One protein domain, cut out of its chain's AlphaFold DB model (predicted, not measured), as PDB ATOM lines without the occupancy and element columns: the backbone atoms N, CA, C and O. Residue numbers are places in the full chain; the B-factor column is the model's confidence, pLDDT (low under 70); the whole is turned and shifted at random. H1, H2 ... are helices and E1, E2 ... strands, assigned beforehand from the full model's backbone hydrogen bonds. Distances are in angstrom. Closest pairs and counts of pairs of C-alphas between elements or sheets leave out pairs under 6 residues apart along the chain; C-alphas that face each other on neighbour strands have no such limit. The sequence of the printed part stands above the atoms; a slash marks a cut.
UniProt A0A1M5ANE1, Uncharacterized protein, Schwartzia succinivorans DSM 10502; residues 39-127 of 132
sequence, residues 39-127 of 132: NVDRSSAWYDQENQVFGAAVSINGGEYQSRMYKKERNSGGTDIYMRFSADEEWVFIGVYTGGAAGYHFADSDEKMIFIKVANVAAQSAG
ATOM      1  N   ASN A  39     176.648 112.097 150.394       96.19
ATOM      2  CA  ASN A  39     178.017 112.404 150.018       96.19
ATOM      3  C   ASN A  39     178.382 111.646 148.736       96.19
ATOM      4  O   ASN A  39     178.192 110.435 148.658       96.19
ATOM      5  N   VAL A  40     178.897 112.363 147.740       97.12
ATOM      6  CA  VAL A  40     179.305 111.802 146.449       97.12
ATOM      7  C   VAL A  40     180.820 111.898 146.351       97.12
ATOM      8  O   VAL A  40     181.379 112.995 146.453       97.12
ATOM      9  N   ASP A  41     181.483 110.767 146.132       97.38
ATOM     10  CA  ASP A  41     182.923 110.748 145.908       97.38
ATOM     11  C   ASP A  41     183.235 111.278 144.506       97.38
ATOM     12  O   ASP A  41     183.087 110.586 143.496       97.38
ATOM     13  N   ARG A  42     183.706 112.525 144.457       96.69
ATOM     14  CA  ARG A  42     184.059 113.215 143.211       96.69
ATOM     15  C   ARG A  42     185.177 112.526 142.433       96.69
ATOM     16  O   ARG A  42     185.214 112.667 141.218       96.69
ATOM     17  N   SER A  43     186.079 111.807 143.104       96.56
ATOM     18  CA  SER A  43     187.193 111.121 142.436       96.56
ATOM     19  C   SER A  43     186.743 109.878 141.665       96.56
ATOM     20  O   SER A  43     187.389 109.485 140.698       96.56
ATOM     21  N   SER A  44     185.601 109.309 142.055       96.94
ATOM     22  CA  SER A  44     184.964 108.165 141.396       96.94
ATOM     23  C   SER A  44     183.985 108.558 140.284       96.94
ATOM     24  O   SER A  44     183.403 107.682 139.647       96.94
ATOM     25  N   ALA A  45     183.742 109.856 140.086       97.56
ATOM     26  CA  ALA A  45     182.676 110.332 139.223       97.56
ATOM     27  C   ALA A  45     183.074 110.335 137.747       97.56
ATOM     28  O   ALA A  45     184.124 110.852 137.364       97.56
ATOM     29  N   TRP A  46     182.187 109.836 136.896       96.88
ATOM     30  CA  TRP A  46     182.416 109.736 135.461       96.88
ATOM     31  C   TRP A  46     181.130 109.989 134.682       96.88
ATOM     32  O   TRP A  46     180.021 109.762 135.175       96.88
ATOM     33  N   TYR A  47     181.294 110.444 133.444       95.44
ATOM     34  CA  TYR A  47     180.197 110.663 132.516       95.44
ATOM     35  C   TYR A  47     180.569 110.144 131.127       95.44
ATOM     36  O   TYR A  47     181.485 110.652 130.485       95.44
ATOM     37  N   ASP A  48     179.831 109.138 130.666       94.88
ATOM     38  CA  ASP A  48     179.802 108.704 129.278       94.88
ATOM     39  C   ASP A  48     178.730 109.507 128.531       94.88
ATOM     40  O   ASP A  48     177.524 109.233 128.591       94.88
ATOM     41  N   GLN A  49     179.189 110.545 127.836       89.81
ATOM     42  CA  GLN A  49     178.321 111.437 127.081       89.81
ATOM     43  C   GLN A  49     177.725 110.768 125.835       89.81
ATOM     44  O   GLN A  49     176.622 111.134 125.436       89.81
ATOM     45  N   GLU A  50     178.401 109.799 125.222       91.44
ATOM     46  CA  GLU A  50     177.894 109.130 124.021       91.44
ATOM     47  C   GLU A  50     176.669 108.280 124.363       91.44
ATOM     48  O   GLU A  50     175.621 108.402 123.727       91.44
ATOM     49  N   ASN A  51     176.762 107.506 125.445       93.50
ATOM     50  CA  ASN A  51     175.687 106.619 125.883       93.50
ATOM     51  C   ASN A  51     174.709 107.273 126.870       93.50
ATOM     52  O   ASN A  51     173.723 106.650 127.266       93.50
ATOM     53  N   GLN A  52     174.967 108.525 127.270       94.06
ATOM     54  CA  GLN A  52     174.199 109.248 128.288       94.06
ATOM     55  C   GLN A  52     174.111 108.473 129.616       94.06
ATOM     56  O   GLN A  52     173.076 108.483 130.291       94.06
ATOM     57  N   VAL A  53     175.209 107.808 129.985       96.56
ATOM     58  CA  VAL A  53     175.356 107.045 131.228       96.56
ATOM     59  C   VAL A  53     176.352 107.759 132.127       96.56
ATOM     60  O   VAL A  53     177.380 108.244 131.670       96.56
ATOM     61  N   PHE A  54     176.066 107.837 133.416       97.38
ATOM     62  CA  PHE A  54     176.956 108.461 134.383       97.38
ATOM     63  C   PHE A  54     176.870 107.765 135.730       97.38
ATOM     64  O   PHE A  54     175.897 107.071 136.033       97.38
ATOM     65  N   GLY A  55     177.877 107.976 136.567       97.62
ATOM     66  CA  GLY A  55     177.884 107.380 137.889       97.62
ATOM     67  C   GLY A  55     178.944 107.949 138.807       97.62
ATOM     68  O   GLY A  55     179.827 108.699 138.394       97.62
ATOM     69  N   ALA A  56     178.810 107.589 140.077       98.19
ATOM     70  CA  ALA A  56     179.775 107.856 141.132       98.19
ATOM     71  C   ALA A  56     179.492 106.935 142.326       98.19
ATOM     72  O   ALA A  56     178.384 106.413 142.483       98.19
ATOM     73  N   ALA A  57     180.474 106.779 143.206       97.69
ATOM     74  CA  ALA A  57     180.262 106.198 144.518       97.69
ATOM     75  C   ALA A  57     179.554 107.205 145.443       97.69
ATOM     76  O   ALA A  57     179.900 108.390 145.496       97.69
ATOM     77  N   VAL A  58     178.561 106.724 146.193       96.88
ATOM     78  CA  VAL A  58     177.718 107.531 147.082       96.88
ATOM     79  C   VAL A  58     177.651 106.902 148.468       96.88
ATOM     80  O   VAL A  58     177.369 105.715 148.595       96.88
ATOM     81  N   SER A  59     177.850 107.714 149.504       96.00
ATOM     82  CA  SER A  59     177.557 107.376 150.899       96.00
ATOM     83  C   SER A  59     176.297 108.122 151.340       96.00
ATOM     84  O   SER A  59     176.187 109.341 151.171       96.00
ATOM     85  N   ILE A  60     175.336 107.385 151.896       93.38
ATOM     86  CA  ILE A  60     174.072 107.925 152.409       93.38
ATOM     87  C   ILE A  60     174.106 107.837 153.931       93.38
ATOM     88  O   ILE A  60     174.401 106.783 154.490       93.38
ATOM     89  N   ASN A  61     173.823 108.951 154.605       92.56
ATOM     90  CA  ASN A  61     173.806 109.090 156.062       92.56
ATOM     91  C   ASN A  61     175.089 108.589 156.751       92.56
ATOM     92  O   ASN A  61     175.043 108.071 157.862       92.56
ATOM     93  N   GLY A  62     176.242 108.753 156.090       90.06
ATOM     94  CA  GLY A  62     177.543 108.317 156.609       90.06
ATOM     95  C   GLY A  62     177.791 106.807 156.525       90.06
ATOM     96  O   GLY A  62     178.754 106.329 157.116       90.06
ATOM     97  N   GLY A  63     176.941 106.062 155.810       92.81
ATOM     98  CA  GLY A  63     177.141 104.643 155.532       92.81
ATOM     99  C   GLY A  63     178.280 104.370 154.545       92.81
ATOM    100  O   GLY A  63     178.988 105.279 154.101       92.81
ATOM    101  N   GLU A  64     178.441 103.104 154.174       95.50
ATOM    102  CA  GLU A  64     179.433 102.702 153.178       95.50
ATOM    103  C   GLU A  64     179.158 103.317 151.802       95.50
ATOM    104  O   GLU A  64     178.019 103.620 151.438       95.50
ATOM    105  N   TYR A  65     180.228 103.491 151.030       94.88
ATOM    106  CA  TYR A  65     180.120 103.956 149.657       94.88
ATOM    107  C   TYR A  65     179.592 102.841 148.758       94.88
ATOM    108  O   TYR A  65     180.180 101.766 148.665       94.88
ATOM    109  N   GLN A  66     178.504 103.133 148.054       94.94
ATOM    110  CA  GLN A  66     177.909 102.257 147.053       94.94
ATOM    111  C   GLN A  66     177.999 102.909 145.679       94.94
ATOM    112  O   GLN A  66     177.733 104.103 145.532       94.94
ATOM    113  N   SER A  67     178.347 102.124 144.659       94.62
ATOM    114  CA  SER A  67     178.312 102.606 143.278       94.62
ATOM    115  C   SER A  67     176.869 102.894 142.863       94.62
ATOM    116  O   SER A  67     175.978 102.060 143.043       94.62
ATOM    117  N   ARG A  68     176.630 104.084 142.310       96.00
ATOM    118  CA  ARG A  68     175.360 104.469 141.694       96.00
ATOM    119  C   ARG A  68     175.609 104.810 140.237       96.00
ATOM    120  O   ARG A  68     176.454 105.648 139.930       96.00
ATOM    121  N   MET A  69     174.851 104.164 139.359       97.62
ATOM    122  CA  MET A  69     174.903 104.376 137.917       97.62
ATOM    123  C   MET A  69     173.520 104.729 137.402       97.62
ATOM    124  O   MET A  69     172.520 104.121 137.791       97.62
ATOM    125  N   TYR A  70     173.489 105.702 136.506       97.19
ATOM    126  CA  TYR A  70     172.281 106.263 135.938       97.19
ATOM    127  C   TYR A  70     172.404 106.370 134.430       97.19
ATOM    128  O   TYR A  70     173.493 106.570 133.894       97.19
ATOM    129  N   LYS A  71     171.265 106.274 133.753       95.88
ATOM    130  CA  LYS A  71     171.152 106.442 132.309       95.88
ATOM    131  C   LYS A  71     170.007 107.387 131.991       95.88
ATOM    132  O   LYS A  71     168.960 107.334 132.641       95.88
ATOM    133  N   LYS A  72     170.202 108.225 130.975       93.94
ATOM    134  CA  LYS A  72     169.130 108.982 130.330       93.94
ATOM    135  C   LYS A  72     168.811 108.363 128.973       93.94
ATOM    136  O   LYS A  72     169.699 108.179 128.148       93.94
ATOM    137  N   GLU A  73     167.537 108.116 128.719       92.81
ATOM    138  CA  GLU A  73     167.020 107.730 127.409       92.81
ATOM    139  C   GLU A  73     166.003 108.748 126.917       92.81
ATOM    140  O   GLU A  73     165.270 109.336 127.702       92.81
ATOM    141  N   ARG A  74     165.936 108.955 125.604       88.69
ATOM    142  CA  ARG A  74     164.918 109.805 124.987       88.69
ATOM    143  C   ARG A  74     163.905 108.908 124.292       88.69
ATOM    144  O   ARG A  74     164.279 108.151 123.400       88.69
ATOM    145  N   ASN A  75     162.633 108.995 124.673       84.00
ATOM    146  CA  ASN A  75     161.584 108.283 123.943       84.00
ATOM    147  C   ASN A  75     161.238 108.998 122.619       84.00
ATOM    148  O   ASN A  75     161.597 110.157 122.400       84.00
ATOM    149  N   SER A  76     160.491 108.326 121.740       81.38
ATOM    150  CA  SER A  76     160.048 108.890 120.452       81.38
ATOM    151  C   SER A  76     159.159 110.134 120.589       81.38
ATOM    152  O   SER A  76     159.051 110.911 119.645       81.38
ATOM    153  N   GLY A  77     158.553 110.347 121.760       78.69
ATOM    154  CA  GLY A  77     157.758 111.528 122.095       78.69
ATOM    155  C   GLY A  77     158.575 112.723 122.595       78.69
ATOM    156  O   GLY A  77     157.991 113.754 122.918       78.69
ATOM    157  N   GLY A  78     159.905 112.611 122.684       81.75
ATOM    158  CA  GLY A  78     160.765 113.689 123.170       81.75
ATOM    159  C   GLY A  78     160.819 113.823 124.697       81.75
ATOM    160  O   GLY A  78     161.397 114.782 125.193       81.75
ATOM    161  N   THR A  79     160.299 112.869 125.466       85.62
ATOM    162  CA  THR A  79     160.473 112.810 126.927       85.62
ATOM    163  C   THR A  79     161.828 112.198 127.270       85.62
ATOM    164  O   THR A  79     162.193 111.161 126.712       85.62
ATOM    165  N   ASP A  80     162.561 112.818 128.197       90.00
ATOM    166  CA  ASP A  80     163.743 112.185 128.788       90.00
ATOM    167  C   ASP A  80     163.296 111.247 129.918       90.00
ATOM    168  O   ASP A  80     162.546 111.642 130.811       90.00
ATOM    169  N   ILE A  81     163.752 110.003 129.870       91.81
ATOM    170  CA  ILE A  81     163.520 108.942 130.843       91.81
ATOM    171  C   ILE A  81     164.825 108.720 131.594       91.81
ATOM    172  O   ILE A  81     165.878 108.553 130.979       91.81
ATOM    173  N   TYR A  82     164.756 108.692 132.919       93.81
ATOM    174  CA  TYR A  82     165.896 108.421 133.782       93.81
ATOM    175  C   TYR A  82     165.753 107.056 134.427       93.81
ATOM    176  O   TYR A  82     164.689 106.688 134.939       93.81
ATOM    177  N   MET A  83     166.854 106.315 134.416       95.31
ATOM    178  CA  MET A  83     166.936 104.970 134.963       95.31
ATOM    179  C   MET A  83     168.161 104.833 135.857       95.31
ATOM    180  O   MET A  83     169.168 105.507 135.643       95.31
ATOM    181  N   ARG A  84     168.077 103.931 136.831       95.88
ATOM    182  CA  ARG A  84     169.167 103.536 137.725       95.88
ATOM    183  C   ARG A  84     169.536 102.085 137.454       95.88
ATOM    184  O   ARG A  84     168.644 101.252 137.323       95.88
ATOM    185  N   PHE A  85     170.826 101.782 137.422       94.94
ATOM    186  CA  PHE A  85     171.296 100.401 137.351       94.94
ATOM    187  C   PHE A  85     171.083  99.709 138.705       94.94
ATOM    188  O   PHE A  85     171.474 100.245 139.749       94.94
ATOM    189  N   SER A  86     170.394  98.571 138.710       90.44
ATOM    190  CA  SER A  86     170.047  97.814 139.912       90.44
ATOM    191  C   SER A  86     171.135  96.805 140.292       90.44
ATOM    192  O   SER A  86     172.092  96.579 139.553       90.44
ATOM    193  N   ALA A  87     170.986  96.197 141.471       86.81
ATOM    194  CA  ALA A  87     171.844  95.092 141.899       86.81
ATOM    195  C   ALA A  87     171.640  93.824 141.051       86.81
ATOM    196  O   ALA A  87     172.559  93.019 140.949       86.81
ATOM    197  N   ASP A  88     170.472  93.686 140.419       89.44
ATOM    198  CA  ASP A  88     170.126  92.577 139.524       89.44
ATOM    199  C   ASP A  88     170.610  92.822 138.080       89.44
ATOM    200  O   ASP A  88     170.161  92.160 137.152       89.44
ATOM    201  N   GLU A  89     171.514  93.788 137.885       90.44
ATOM    202  CA  GLU A  89     172.098  94.166 136.589       90.44
ATOM    203  C   GLU A  89     171.081  94.683 135.551       90.44
ATOM    204  O   GLU A  89     171.304  94.622 134.340       90.44
ATOM    205  N   GLU A  90     169.974  95.268 136.018       93.25
ATOM    206  CA  GLU A  90     168.918  95.820 135.166       93.25
ATOM    207  C   GLU A  90     168.808  97.345 135.276       93.25
ATOM    208  O   GLU A  90     169.076  97.953 136.316       93.25
ATOM    209  N   TRP A  91     168.353  97.991 134.200       94.31
ATOM    210  CA  TRP A  91     167.987  99.405 134.231       94.31
ATOM    211  C   TRP A  91     166.553  99.564 134.727       94.31
ATOM    212  O   TRP A  91     165.600  99.186 134.051       94.31
ATOM    213  N   VAL A  92     166.403 100.168 135.902       94.00
ATOM    214  CA  VAL A  92     165.102 100.388 136.537       94.00
ATOM    215  C   VAL A  92     164.708 101.851 136.408       94.00
ATOM    216  O   VAL A  92     165.496 102.750 136.702       94.00
ATOM    217  N   PHE A  93     163.472 102.094 135.982       92.56
ATOM    218  CA  PHE A  93     162.888 103.427 135.885       92.56
ATOM    219  C   PHE A  93     162.891 104.152 137.238       92.56
ATOM    220  O   PHE A  93     162.422 103.607 138.235       92.56
ATOM    221  N   ILE A  94     163.364 105.402 137.260       92.81
ATOM    222  CA  ILE A  94     163.319 106.257 138.460       92.81
ATOM    223  C   ILE A  94     162.557 107.562 138.239       92.81
ATOM    224  O   ILE A  94     162.072 108.157 139.203       92.81
ATOM    225  N   GLY A  95     162.418 108.006 136.989       90.88
ATOM    226  CA  GLY A  95     161.674 109.218 136.691       90.88
ATOM    227  C   GLY A  95     161.728 109.660 135.237       90.88
ATOM    228  O   GLY A  95     162.388 109.056 134.395       90.88
ATOM    229  N   VAL A  96     161.033 110.756 134.952       89.69
ATOM    230  CA  VAL A  96     161.019 111.428 133.648       89.69
ATOM    231  C   VAL A  96     161.255 112.925 133.789       89.69
ATOM    232  O   VAL A  96     160.960 113.517 134.829       89.69
ATOM    233  N   TYR A  97     161.725 113.543 132.705       80.62
ATOM    234  CA  TYR A  97     161.617 114.977 132.476       80.62
ATOM    235  C   TYR A  97     160.677 115.272 131.304       80.62
ATOM    236  O   TYR A  97     160.931 114.871 130.166       80.62
ATOM    237  N   THR A  98     159.596 115.994 131.593       69.75
ATOM    238  CA  THR A  98     158.525 116.345 130.647       69.75
ATOM    239  C   THR A  98     158.606 117.790 130.132       69.75
ATOM    240  O   THR A  98     157.752 118.200 129.351       69.75
ATOM    241  N   GLY A  99     159.645 118.553 130.500       62.62
ATOM    242  CA  GLY A  99     159.821 119.957 130.102       62.62
ATOM    243  C   GLY A  99     159.286 120.969 131.127       62.62
ATOM    244  O   GLY A  99     158.263 120.757 131.769       62.62
ATOM    245  N   GLY A 100     159.989 122.100 131.288       55.47
ATOM    246  CA  GLY A 100     159.637 123.179 132.229       55.47
ATOM    247  C   GLY A 100     160.151 122.980 133.666       55.47
ATOM    248  O   GLY A 100     160.714 121.943 134.007       55.47
ATOM    249  N   ALA A 101     159.980 123.996 134.524       47.12
ATOM    250  CA  ALA A 101     160.487 124.004 135.909       47.12
ATOM    251  C   ALA A 101     159.803 122.972 136.835       47.12
ATOM    252  O   ALA A 101     160.371 122.587 137.851       47.12
ATOM    253  N   ALA A 102     158.612 122.494 136.459       53.12
ATOM    254  CA  ALA A 102     157.876 121.433 137.152       53.12
ATOM    255  C   ALA A 102     158.032 120.045 136.494       53.12
ATOM    256  O   ALA A 102     157.404 119.092 136.939       53.12
ATOM    257  N   GLY A 103     158.849 119.918 135.440       62.12
ATOM    258  CA  GLY A 103     158.832 118.753 134.549       62.12
ATOM    259  C   GLY A 103     159.505 117.485 135.077       62.12
ATOM    260  O   GLY A 103     159.474 116.471 134.391       62.12
ATOM    261  N   TYR A 104     160.145 117.513 136.250       72.00
ATOM    262  CA  TYR A 104     160.804 116.332 136.819       72.00
ATOM    263  C   TYR A 104     159.846 115.531 137.695       72.00
ATOM    264  O   TYR A 104     159.515 115.955 138.805       72.00
ATOM    265  N   HIS A 105     159.483 114.339 137.233       81.44
ATOM    266  CA  HIS A 105     158.646 113.402 137.974       81.44
ATOM    267  C   HIS A 105     159.481 112.181 138.342       81.44
ATOM    268  O   HIS A 105     159.796 111.369 137.477       81.44
ATOM    269  N   PHE A 106     159.850 112.075 139.618       81.75
ATOM    270  CA  PHE A 106     160.543 110.914 140.172       81.75
ATOM    271  C   PHE A 106     159.577 110.108 141.032       81.75
ATOM    272  O   PHE A 106     158.720 110.690 141.696       81.75
ATOM    273  N   ALA A 107     159.723 108.785 141.013       78.75
ATOM    274  CA  ALA A 107     158.906 107.898 141.838       78.75
ATOM    275  C   ALA A 107     159.234 108.024 143.338       78.75
ATOM    276  O   ALA A 107     158.365 107.800 144.174       78.75
ATOM    277  N   ASP A 108     160.471 108.412 143.659       84.25
ATOM    278  CA  ASP A 108     161.003 108.498 145.016       84.25
ATOM    279  C   ASP A 108     161.793 109.811 145.200       84.25
ATOM    280  O   ASP A 108     162.598 110.202 144.344       84.25
ATOM    281  N   SER A 109     161.525 110.532 146.295       83.56
ATOM    282  CA  SER A 109     162.139 111.835 146.582       83.56
ATOM    283  C   SER A 109     163.614 111.737 146.960       83.56
ATOM    284  O   SER A 109     164.391 112.628 146.607       83.56
ATOM    285  N   ASP A 110     164.012 110.669 147.645       87.38
ATOM    286  CA  ASP A 110     165.393 110.456 148.066       87.38
ATOM    287  C   ASP A 110     166.243 110.055 146.865       87.38
ATOM    288  O   ASP A 110     167.312 110.627 146.637       87.38
ATOM    289  N   GLU A 111     165.723 109.162 146.020       87.94
ATOM    290  CA  GLU A 111     166.356 108.787 144.759       87.94
ATOM    291  C   GLU A 111     166.544 110.008 143.853       87.94
ATOM    292  O   GLU A 111     167.622 110.189 143.287       87.94
ATOM    293  N   LYS A 112     165.559 110.916 143.781       88.31
ATOM    294  CA  LYS A 112     165.712 112.195 143.068       88.31
ATOM    295  C   LYS A 112     166.893 113.009 143.598       88.31
ATOM    296  O   LYS A 112     167.673 113.546 142.808       88.31
ATOM    297  N   MET A 113     167.023 113.144 144.918       89.38
ATOM    298  CA  MET A 113     168.111 113.920 145.522       89.38
ATOM    299  C   MET A 113     169.481 113.296 145.242       89.38
ATOM    300  O   MET A 113     170.432 114.024 144.940       89.38
ATOM    301  N   ILE A 114     169.584 111.966 145.313       93.06
ATOM    302  CA  ILE A 114     170.816 111.231 145.008       93.06
ATOM    303  C   ILE A 114     171.169 111.405 143.530       93.06
ATOM    304  O   ILE A 114     172.278 111.839 143.218       93.06
ATOM    305  N   PHE A 115     170.210 111.157 142.638       93.69
ATOM    306  CA  PHE A 115     170.355 111.303 141.195       93.69
ATOM    307  C   PHE A 115     170.892 112.686 140.811       93.69
ATOM    308  O   PHE A 115     171.905 112.776 140.121       93.69
ATOM    309  N   ILE A 116     170.269 113.768 141.299       91.81
ATOM    310  CA  ILE A 116     170.682 115.143 140.975       91.81
ATOM    311  C   ILE A 116     172.120 115.405 141.439       91.81
ATOM    312  O   ILE A 116     172.918 115.985 140.700       91.81
ATOM    313  N   LYS A 117     172.471 114.975 142.657       94.38
ATOM    314  CA  LYS A 117     173.825 115.162 143.192       94.38
ATOM    315  C   LYS A 117     174.863 114.403 142.368       94.38
ATOM    316  O   LYS A 117     175.891 114.985 142.027       94.38
ATOM    317  N   VAL A 118     174.591 113.145 142.023       96.12
ATOM    318  CA  VAL A 118     175.490 112.326 141.199       96.12
ATOM    319  C   VAL A 118     175.624 112.914 139.797       96.12
ATOM    320  O   VAL A 118     176.743 113.090 139.328       96.12
ATOM    321  N   ALA A 119     174.519 113.303 139.163       94.44
ATOM    322  CA  ALA A 119     174.521 113.906 137.835       94.44
ATOM    323  C   ALA A 119     175.342 115.198 137.775       94.44
ATOM    324  O   ALA A 119     176.126 115.399 136.851       94.44
ATOM    325  N   ASN A 120     175.206 116.063 138.782       94.31
ATOM    326  CA  ASN A 120     175.961 117.311 138.841       94.31
ATOM    327  C   ASN A 120     177.457 117.070 139.043       94.31
ATOM    328  O   ASN A 120     178.267 117.709 138.380       94.31
ATOM    329  N   VAL A 121     177.831 116.122 139.904       96.25
ATOM    330  CA  VAL A 121     179.242 115.774 140.113       96.25
ATOM    331  C   VAL A 121     179.843 115.086 138.879       96.25
ATOM    332  O   VAL A 121     180.970 115.397 138.503       96.25
ATOM    333  N   ALA A 122     179.098 114.210 138.207       95.75
ATOM    334  CA  ALA A 122     179.533 113.571 136.967       95.75
ATOM    335  C   ALA A 122     179.685 114.579 135.813       95.75
ATOM    336  O   ALA A 122     180.634 114.512 135.039       95.75
ATOM    337  N   ALA A 123     178.795 115.568 135.717       91.88
ATOM    338  CA  ALA A 123     178.944 116.655 134.754       91.88
ATOM    339  C   ALA A 123     180.209 117.489 135.029       91.88
ATOM    340  O   ALA A 123     180.944 117.823 134.100       91.88
ATOM    341  N   GLN A 124     180.503 117.756 136.304       93.94
ATOM    342  CA  GLN A 124     181.721 118.453 136.722       93.94
ATOM    343  C   GLN A 124     182.996 117.684 136.384       93.94
ATOM    344  O   GLN A 124     183.981 118.310 135.995       93.94
ATOM    345  N   SER A 125     182.992 116.347 136.457       92.31
ATOM    346  CA  SER A 125     184.161 115.559 136.041       92.31
ATOM    347  C   SER A 125     184.409 115.607 134.527       92.31
ATOM    348  O   SER A 125     185.550 115.459 134.096       92.31
ATOM    349  N   ALA A 126     183.381 115.917 133.733       90.75
ATOM    350  CA  ALA A 126     183.483 116.173 132.295       90.75
ATOM    351  C   ALA A 126     183.701 117.662 131.931       90.75
ATOM    352  O   ALA A 126     183.725 118.006 130.751       90.75
ATOM    353  N   GLY A 127     183.880 118.550 132.919       91.19
ATOM    354  CA  GLY A 127     184.176 119.973 132.702       91.19
ATOM    355  C   GLY A 127     182.958 120.896 132.559       91.19
ATOM    356  O   GLY A 127     183.126 122.056 132.190       91.19
TER     357      GLY A 127
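Overview. This is residues 39 to 127 of the 132 residues of an uncharacterized protein of Schwartzia succinivorans DSM 10502 (UniProt A0A1M5ANE1). A single, strongly twisted sheet of six strands, E1 to E6, curls round one helix, H1, which lies in the hollow of one face; the other face has no named helix over it. The strands follow one another as hairpins from one edge of the sheet to the other, and the helix comes last. The printed part has 89 residues, with six named strands and then one named helix along the chain, the sheet in the order E1, E2, E3, E4, E5, E6 and antiparallel throughout; the class is mixed, helices and strands. The whole is compact, with a radius of gyration of the C-alphas of 12.9 A and spans of 38 by 29 by 27 A.

Along the chain. Begin with the sheet at C-alpha 46, (182.416, 109.736, 135.461), where E1, residues 46 to 48, starts. E2 is residues 53 to 60, 21.2 A long, and bends by 56 degrees at residue 57. E3, residues 66 to 74, is the longest strand at 26.7 A; find its last C-alpha at (164.918, 109.805, 124.987). E4 is residues 80 to 85, 16.4 A, and E5 residues 91 to 97, 16.9 A. E6 is short, residues 104 to 106. H1, residues 109 to 125, runs 24.7 A to C-alpha 125 at (184.161, 115.559, 136.041).

Arrangement. The six strands form a meander, each strand the antiparallel neighbour of the one before, with E1 and E6 as edge strands. Look between E1 and E2 for N 48 and O 53, 2.8 A apart and within hydrogen-bond range. In the same range are N 58 and O 66 of E2 and E3, 2.8 A; N 81 and O 73 of E4 and E3, 2.7 A; N 82 and O 95 of E4 and E5, 2.8 A; and N 96 and O 105 of E5 and E6, 2.9 A. Residues 39 to 40 pair antiparallel with residues 58 to 59 of E2. From edge to edge the strands' lines turn by 70 degrees and the way across the sheet turns by 78 degrees. H1 is on the sheet, two layers with the helix on one face, and the sheet curls round it. The closest C-alphas of E2 and H1 are those of Ala 56 and Val 118, 6.2 A apart; those of E1 and H1 are Trp 46 and Ala 122, 5.0 A; those of E6 and H1 are Phe 106 and Lys 112, 6.1 A. The edge strands E1 and E6 are apart. In H1 every O i to N i+4 pair is within hydrogen-bond range.

Size, cuts and confidence. The two C-alphas farthest apart, those of Gly 62 and Ser 76, are 40.2 A from each other. The printed part has no cut, and no link is long; E5 to E6, with 6 residues, is short and the others are tight. The mean pLDDT of the printed part is 89.7; look at residues 98 to 103, in the link from E5 to E6, for the six residues under 70.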